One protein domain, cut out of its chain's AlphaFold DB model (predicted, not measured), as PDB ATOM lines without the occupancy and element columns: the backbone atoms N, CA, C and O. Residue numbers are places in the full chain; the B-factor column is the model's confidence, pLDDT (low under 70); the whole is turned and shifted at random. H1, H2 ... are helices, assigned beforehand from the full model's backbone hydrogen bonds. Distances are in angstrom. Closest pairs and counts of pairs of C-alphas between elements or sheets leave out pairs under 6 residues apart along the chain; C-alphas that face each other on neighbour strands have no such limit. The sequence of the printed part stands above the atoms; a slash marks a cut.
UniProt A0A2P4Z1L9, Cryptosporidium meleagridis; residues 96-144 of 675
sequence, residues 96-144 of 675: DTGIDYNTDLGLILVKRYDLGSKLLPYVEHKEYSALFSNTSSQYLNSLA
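This is residues 96 to 144 of the 675 residues of a protein of Cryptosporidium meleagridis (UniProt A0A2P4Z1L9). Two helices, H1 and H3, stand at nearly a right angle and come close at one point, with the short helix H2 packed on H3 and a long looped link, residues 114 to 125, spanning from H1 at one end of the domain to H2 at the other. The printed part has 49 residues with three named helices, in the order H1, H2, H3, and no named strand. The class is all helix, though under half of the residues, 21 of 49, are in named elements. The whole is compact, with a radius of gyration of the C-alphas of 10.2 A and spans of 28 by 19 by 15 A.

H1, residues 104 to 113, is close to but not clearly touching H3, residues 137 to 143. Their closest C-alphas, those of Leu 109 and Leu 140, are 7.3 A apart. Their lines are about perpendicular, at 87 degrees. H3 touches H2, residues 126 to 129, where the closest C-alphas, those of Ser 129 and Tyr 139, are 5.4 A apart. H1 and H2 are apart. In H1 and H3 every O i to N i+4 pair is within hydrogen-bond range; H2 is too short for such a pair, and its one O i to N i+3 pair is not within range.

H1 runs 14.2 A from C-alpha 104 at (265.178, 259.695, 261.470) to C-alpha 113 at (276.923, 254.081, 267.209). H3 is 10.1 A long and ends with C-alpha 143 at (278.919, 261.869, 260.858). H2 is 5.4 A long.

The C-alphas farthest apart, those of Ser 117 and Leu 131, are 28.1 A apart. The printed part has no cut. The link from H1 to H2 is long, with 12 residues, and that from H2 to H3 is short, with 7. The mean pLDDT of the printed part is 82.1; residues 96 to 102 and 115 to 116 are under 70.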
ATOM      1  N   ASP A  96     274.511 269.421 272.363       54.19
ATOM      2  CA  ASP A  96     275.969 269.460 272.144       54.19
ATOM      3  C   ASP A  96     276.405 268.828 270.813       54.19
ATOM      4  O   ASP A  96     277.478 269.135 270.290       54.19
ATOM      5  N   THR A  97     275.602 267.911 270.266       54.91
ATOM      6  CA  THR A  97     275.942 267.197 269.022       54.91
ATOM      7  C   THR A  97     275.576 267.948 267.751       54.91
ATOM      8  O   THR A  97     276.108 267.643 266.686       54.91
ATOM      9  N   GLY A  98     274.631 268.888 267.827       57.34
ATOM     10  CA  GLY A  98     273.975 269.428 266.635       57.34
ATOM     11  C   GLY A  98     273.170 268.382 265.846       57.34
ATOM     12  O   GLY A  98     272.706 268.679 264.746       57.34
ATOM     13  N   ILE A  99     273.000 267.167 266.385       61.94
ATOM     14  CA  ILE A  99     272.200 266.082 265.817       61.94
ATOM     15  C   ILE A  99     270.886 266.033 266.597       61.94
ATOM     16  O   ILE A  99     270.852 265.648 267.764       61.94
ATOM     17  N   ASP A 100     269.780 266.380 265.941       67.31
ATOM     18  CA  ASP A 100     268.456 266.191 266.532       67.31
ATOM     19  C   ASP A 100     268.115 264.694 266.572       67.31
ATOM     20  O   ASP A 100     267.808 264.073 265.549       67.31
ATOM     21  N   TYR A 101     268.168 264.105 267.767       65.81
ATOM     22  CA  TYR A 101     267.867 262.689 267.989       65.81
ATOM     23  C   TYR A 101     266.409 262.312 267.726       65.81
ATOM     24  O   TYR A 101     266.122 261.123 267.624       65.81
ATOM     25  N   ASN A 102     265.504 263.284 267.599       68.62
ATOM     26  CA  ASN A 102     264.114 263.028 267.229       68.62
ATOM     27  C   ASN A 102     263.917 262.926 265.709       68.62
ATOM     28  O   ASN A 102     262.828 262.580 265.255       68.62
ATOM     29  N   THR A 103     264.956 263.200 264.914       77.25
ATOM     30  CA  THR A 103     264.938 262.962 263.465       77.25
ATOM     31  C   THR A 103     265.279 261.511 263.136       77.25
ATOM     32  O   THR A 103     266.009 260.844 263.873       77.25
ATOM     33  N   ASP A 104     264.831 261.032 261.972       78.25
ATOM     34  CA  ASP A 104     265.178 259.695 261.470       78.25
ATOM     35  C   ASP A 104     266.699 259.468 261.423       78.25
ATOM     36  O   ASP A 104     267.192 258.399 261.789       78.25
ATOM     37  N   LEU A 105     267.459 260.496 261.026       77.12
ATOM     38  CA  LEU A 105     268.920 260.458 260.993       77.12
ATOM     39  C   LEU A 105     269.511 260.299 262.400       77.12
ATOM     40  O   LEU A 105     270.369 259.438 262.615       77.12
ATOM     41  N   GLY A 106     269.030 261.092 263.358       74.81
ATOM     42  CA  GLY A 106     269.446 261.014 264.753       74.81
ATOM     43  C   GLY A 106     269.191 259.633 265.356       74.81
ATOM     44  O   GLY A 106     270.111 259.026 265.905       74.81
ATOM     45  N   LEU A 107     267.995 259.071 265.161       79.75
ATOM     46  CA  LEU A 107     267.644 257.724 265.631       79.75
ATOM     47  C   LEU A 107     268.534 256.628 265.019       79.75
ATOM     48  O   LEU A 107     268.935 255.690 265.718       79.75
ATOM     49  N   ILE A 108     268.879 256.735 263.729       81.00
ATOM     50  CA  ILE A 108     269.795 255.797 263.062       81.00
ATOM     51  C   ILE A 108     271.181 255.844 263.707       81.00
ATOM     52  O   ILE A 108     271.766 254.790 263.973       81.00
ATOM     53  N   LEU A 109     271.706 257.042 263.966       78.69
ATOM     54  CA  LEU A 109     273.020 257.211 264.580       78.69
ATOM     55  C   LEU A 109     273.026 256.716 266.033       78.69
ATOM     56  O   LEU A 109     273.946 255.979 266.392       78.69
ATOM     57  N   VAL A 110     271.980 257.004 266.825       78.12
ATOM     58  CA  VAL A 110     271.791 256.454 268.187       78.12
ATOM     59  C   VAL A 110     271.858 254.934 268.155       78.12
ATOM     60  O   VAL A 110     272.660 254.336 268.865       78.12
ATOM     61  N   LYS A 111     271.069 254.298 267.287       81.50
ATOM     62  CA  LYS A 111     271.004 252.836 267.207       81.50
ATOM     63  C   LYS A 111     272.308 252.205 266.713       81.50
ATOM     64  O   LYS A 111     272.638 251.095 267.120       81.50
ATOM     65  N   ARG A 112     273.020 252.865 265.794       84.38
ATOM     66  CA  ARG A 112     274.216 252.311 265.138       84.38
ATOM     67  C   ARG A 112     275.493 252.508 265.950       84.38
ATOM     68  O   ARG A 112     276.306 251.590 266.005       84.38
ATOM     69  N   TYR A 113     275.682 253.689 266.528       84.69
ATOM     70  CA  TYR A 113     276.923 254.081 267.209       84.69
ATOM     71  C   TYR A 113     276.786 254.194 268.716       84.69
ATOM     72  O   TYR A 113     277.761 254.569 269.369       84.69
ATOM     73  N   ASP A 114     275.599 253.873 269.234       77.62
ATOM     74  CA  ASP A 114     275.283 253.945 270.652       77.62
ATOM     75  C   ASP A 114     275.629 255.333 271.210       77.62
ATOM     76  O   ASP A 114     276.405 255.472 272.150       77.62
ATOM     77  N   LEU A 115     275.116 256.391 270.557       69.69
ATOM     78  CA  LEU A 115     275.517 257.783 270.835       69.69
ATOM     79  C   LEU A 115     275.423 258.135 272.329       69.69
ATOM     80  O   LEU A 115     276.280 258.848 272.838       69.69
ATOM     81  N   GLY A 116     274.429 257.586 273.035       67.25
ATOM     82  CA  GLY A 116     274.216 257.817 274.465       67.25
ATOM     83  C   GLY A 116     275.300 257.246 275.387       67.25
ATOM     84  O   GLY A 116     275.312 257.576 276.569       67.25
ATOM     85  N   SER A 117     276.220 256.411 274.893       78.31
ATOM     86  CA  SER A 117     277.355 255.927 275.686       78.31
ATOM     87  C   SER A 117     278.634 256.738 275.480       78.31
ATOM     88  O   SER A 117     279.566 256.605 276.281       78.31
ATOM     89  N   LYS A 118     278.694 257.592 274.446       86.75
ATOM     90  CA  LYS A 118     279.885 258.380 274.111       86.75
ATOM     91  C   LYS A 118     279.946 259.688 274.891       86.75
ATOM     92  O   LYS A 118     278.945 260.365 275.101       86.75
ATOM     93  N   LEU A 119     281.154 260.028 275.334       83.69
ATOM     94  CA  LEU A 119     281.390 261.209 276.168       83.69
ATOM     95  C   LEU A 119     281.590 262.484 275.352       83.69
ATOM     96  O   LEU A 119     281.247 263.560 275.824       83.69
ATOM     97  N   LEU A 120     282.121 262.370 274.134       83.56
ATOM     98  CA  LEU A 120     282.169 263.486 273.198       83.56
ATOM     99  C   LEU A 120     281.030 263.393 272.182       83.56
ATOM    100  O   LEU A 120     280.663 262.283 271.776       83.56
ATOM    101  N   PRO A 121     280.503 264.548 271.740       83.19
ATOM    102  CA  PRO A 121     279.518 264.581 270.682       83.19
ATOM    103  C   PRO A 121     280.119 264.081 269.372       83.19
ATOM    104  O   PRO A 121     281.270 264.373 269.036       83.19
ATOM    105  N   TYR A 122     279.309 263.364 268.601       87.25
ATOM    106  CA  TYR A 122     279.634 263.093 267.211       87.25
ATOM    107  C   TYR A 122     279.330 264.320 266.346       87.25
ATOM    108  O   TYR A 122     278.338 265.006 266.576       87.25
ATOM    109  N   VAL A 123     280.187 264.592 265.362       87.50
ATOM    110  CA  VAL A 123     280.090 265.741 264.452       87.50
ATOM    111  C   VAL A 123     280.298 265.321 263.000       87.50
ATOM    112  O   VAL A 123     280.933 264.311 262.704       87.50
ATOM    113  N   GLU A 124     279.802 266.131 262.067       87.94
ATOM    114  CA  GLU A 124     279.989 265.904 260.635       87.94
ATOM    115  C   GLU A 124     281.424 266.197 260.177       87.94
ATOM    116  O   GLU A 124     281.932 267.311 260.327       87.94
ATOM    117  N   HIS A 125     282.055 265.224 259.514       92.31
ATOM    118  CA  HIS A 125     283.256 265.487 258.732       92.31
ATOM    119  C   HIS A 125     282.876 266.134 257.393       92.31
ATOM    120  O   HIS A 125     282.498 265.448 256.438       92.31
ATOM    121  N   LYS A 126     283.012 267.462 257.297       88.94
ATOM    122  CA  LYS A 126     282.513 268.279 256.166       88.94
ATOM    123  C   LYS A 126     283.003 267.838 254.782       88.94
ATOM    124  O   LYS A 126     282.241 267.839 253.827       88.94
ATOM    125  N   GLU A 127     284.274 267.457 254.667       91.19
ATOM    126  CA  GLU A 127     284.853 267.054 253.378       91.19
ATOM    127  C   GLU A 127     284.260 265.735 252.853       91.19
ATOM    128  O   GLU A 127     283.847 265.662 251.700       91.19
ATOM    129  N   TYR A 128     284.180 264.698 253.695       94.00
ATOM    130  CA  TYR A 128     283.699 263.384 253.269       94.00
ATOM    131  C   TYR A 128     282.180 263.327 253.143       94.00
ATOM    132  O   TYR A 128     281.686 262.723 252.197       94.00
ATOM    133  N   SER A 129     281.438 263.962 254.050       90.69
ATOM    134  CA  SER A 129     279.968 264.013 253.992       90.69
ATOM    135  C   SER A 129     279.456 264.571 252.661       90.69
ATOM    136  O   SER A 129     278.533 264.001 252.081       90.69
ATOM    137  N   ALA A 130     280.121 265.590 252.107       92.44
ATOM    138  CA  ALA A 130     279.777 266.188 250.817       92.44
ATOM    139  C   ALA A 130     279.898 265.223 249.616       92.44
ATOM    140  O   ALA A 130     279.351 265.493 248.546       92.44
ATOM    141  N   LEU A 131     280.600 264.092 249.765       93.06
ATOM    142  CA  LEU A 131     280.810 263.116 248.690       93.06
ATOM    143  C   LEU A 131     279.656 262.112 248.541       93.06
ATOM    144  O   LEU A 131     279.546 261.464 247.492       93.06
ATOM    145  N   PHE A 132     278.804 261.968 249.558       93.75
ATOM    146  CA  PHE A 132     277.822 260.888 249.655       93.75
ATOM    147  C   PHE A 132     276.384 261.405 249.786       93.75
ATOM    148  O   PHE A 132     276.131 262.484 250.306       93.75
ATOM    149  N   SER A 133     275.416 260.603 249.328       88.81
ATOM    150  CA  SER A 133     273.998 260.863 249.608       88.81
ATOM    151  C   SER A 133     273.723 260.708 251.103       88.81
ATOM    152  O   SER A 133     274.195 259.746 251.704       88.81
ATOM    153  N   ASN A 134     272.887 261.584 251.666       83.88
ATOM    154  CA  ASN A 134     272.518 261.594 253.086       83.88
ATOM    155  C   ASN A 134     271.876 260.290 253.615       83.88
ATOM    156  O   ASN A 134     271.765 260.091 254.822       83.88
ATOM    157  N   THR A 135     271.473 259.390 252.718       82.88
ATOM    158  CA  THR A 135     270.896 258.077 253.044       82.88
ATOM    159  C   THR A 135     271.917 256.935 253.021       82.88
ATOM    160  O   THR A 135     271.605 255.826 253.459       82.88
ATOM    161  N   SER A 136     273.134 257.156 252.508       90.94
ATOM    162  CA  SER A 136     274.125 256.087 252.356       90.94
ATOM    163  C   SER A 136     274.817 255.749 253.679       90.94
ATOM    164  O   SER A 136     274.977 256.590 254.564       90.94
ATOM    165  N   SER A 137     275.297 254.508 253.822       91.44
ATOM    166  CA  SER A 137     276.037 254.130 255.034       91.44
ATOM    167  C   SER A 137     277.361 254.882 255.170       91.44
ATOM    168  O   SER A 137     277.708 255.252 256.286       91.44
ATOM    169  N   GLN A 138     278.063 255.181 254.071       94.75
ATOM    170  CA  GLN A 138     279.288 255.988 254.119       94.75
ATOM    171  C   GLN A 138     279.031 257.445 254.539       94.75
ATOM    172  O   GLN A 138     279.862 258.034 255.237       94.75
ATOM    173  N   TYR A 139     277.881 258.023 254.174       93.75
ATOM    174  CA  TYR A 139     277.472 259.329 254.694       93.75
ATOM    175  C   TYR A 139     277.297 259.279 256.212       93.75
ATOM    176  O   TYR A 139     277.936 260.045 256.928       93.75
ATOM    177  N   LEU A 140     276.535 258.302 256.717       91.56
ATOM    178  CA  LEU A 140     276.344 258.099 258.159       91.56
ATOM    179  C   LEU A 140     277.677 257.889 258.891       91.56
ATOM    180  O   LEU A 140     277.906 258.462 259.953       91.56
ATOM    181  N   ASN A 141     278.592 257.119 258.299       94.06
ATOM    182  CA  ASN A 141     279.927 256.921 258.849       94.06
ATOM    183  C   ASN A 141     280.721 258.242 258.924       94.06
ATOM    184  O   ASN A 141     281.551 258.394 259.821       94.06
ATOM    185  N   SER A 142     280.486 259.195 258.020       94.00
ATOM    186  CA  SER A 142     281.154 260.508 258.019       94.00
ATOM    187  C   SER A 142     280.653 261.443 259.125       94.00
ATOM    188  O   SER A 142     281.358 262.385 259.478       94.00
ATOM    189  N   LEU A 143     279.478 261.162 259.697       89.88
ATOM    190  CA  LEU A 143     278.919 261.869 260.858       89.88
ATOM    191  C   LEU A 143     279.430 261.333 262.197       89.88
ATOM    192  O   LEU A 143     279.274 261.974 263.226       89.88
ATOM    193  N   ALA A 144     280.021 260.140 262.201       89.88
ATOM    194  CA  ALA A 144     280.463 259.470 263.414       89.88
ATOM    195  C   ALA A 144     281.956 259.730 263.713       89.88
ATOM    196  O   ALA A 144     282.730 258.797 263.944       89.88
TER     197      ALA A 144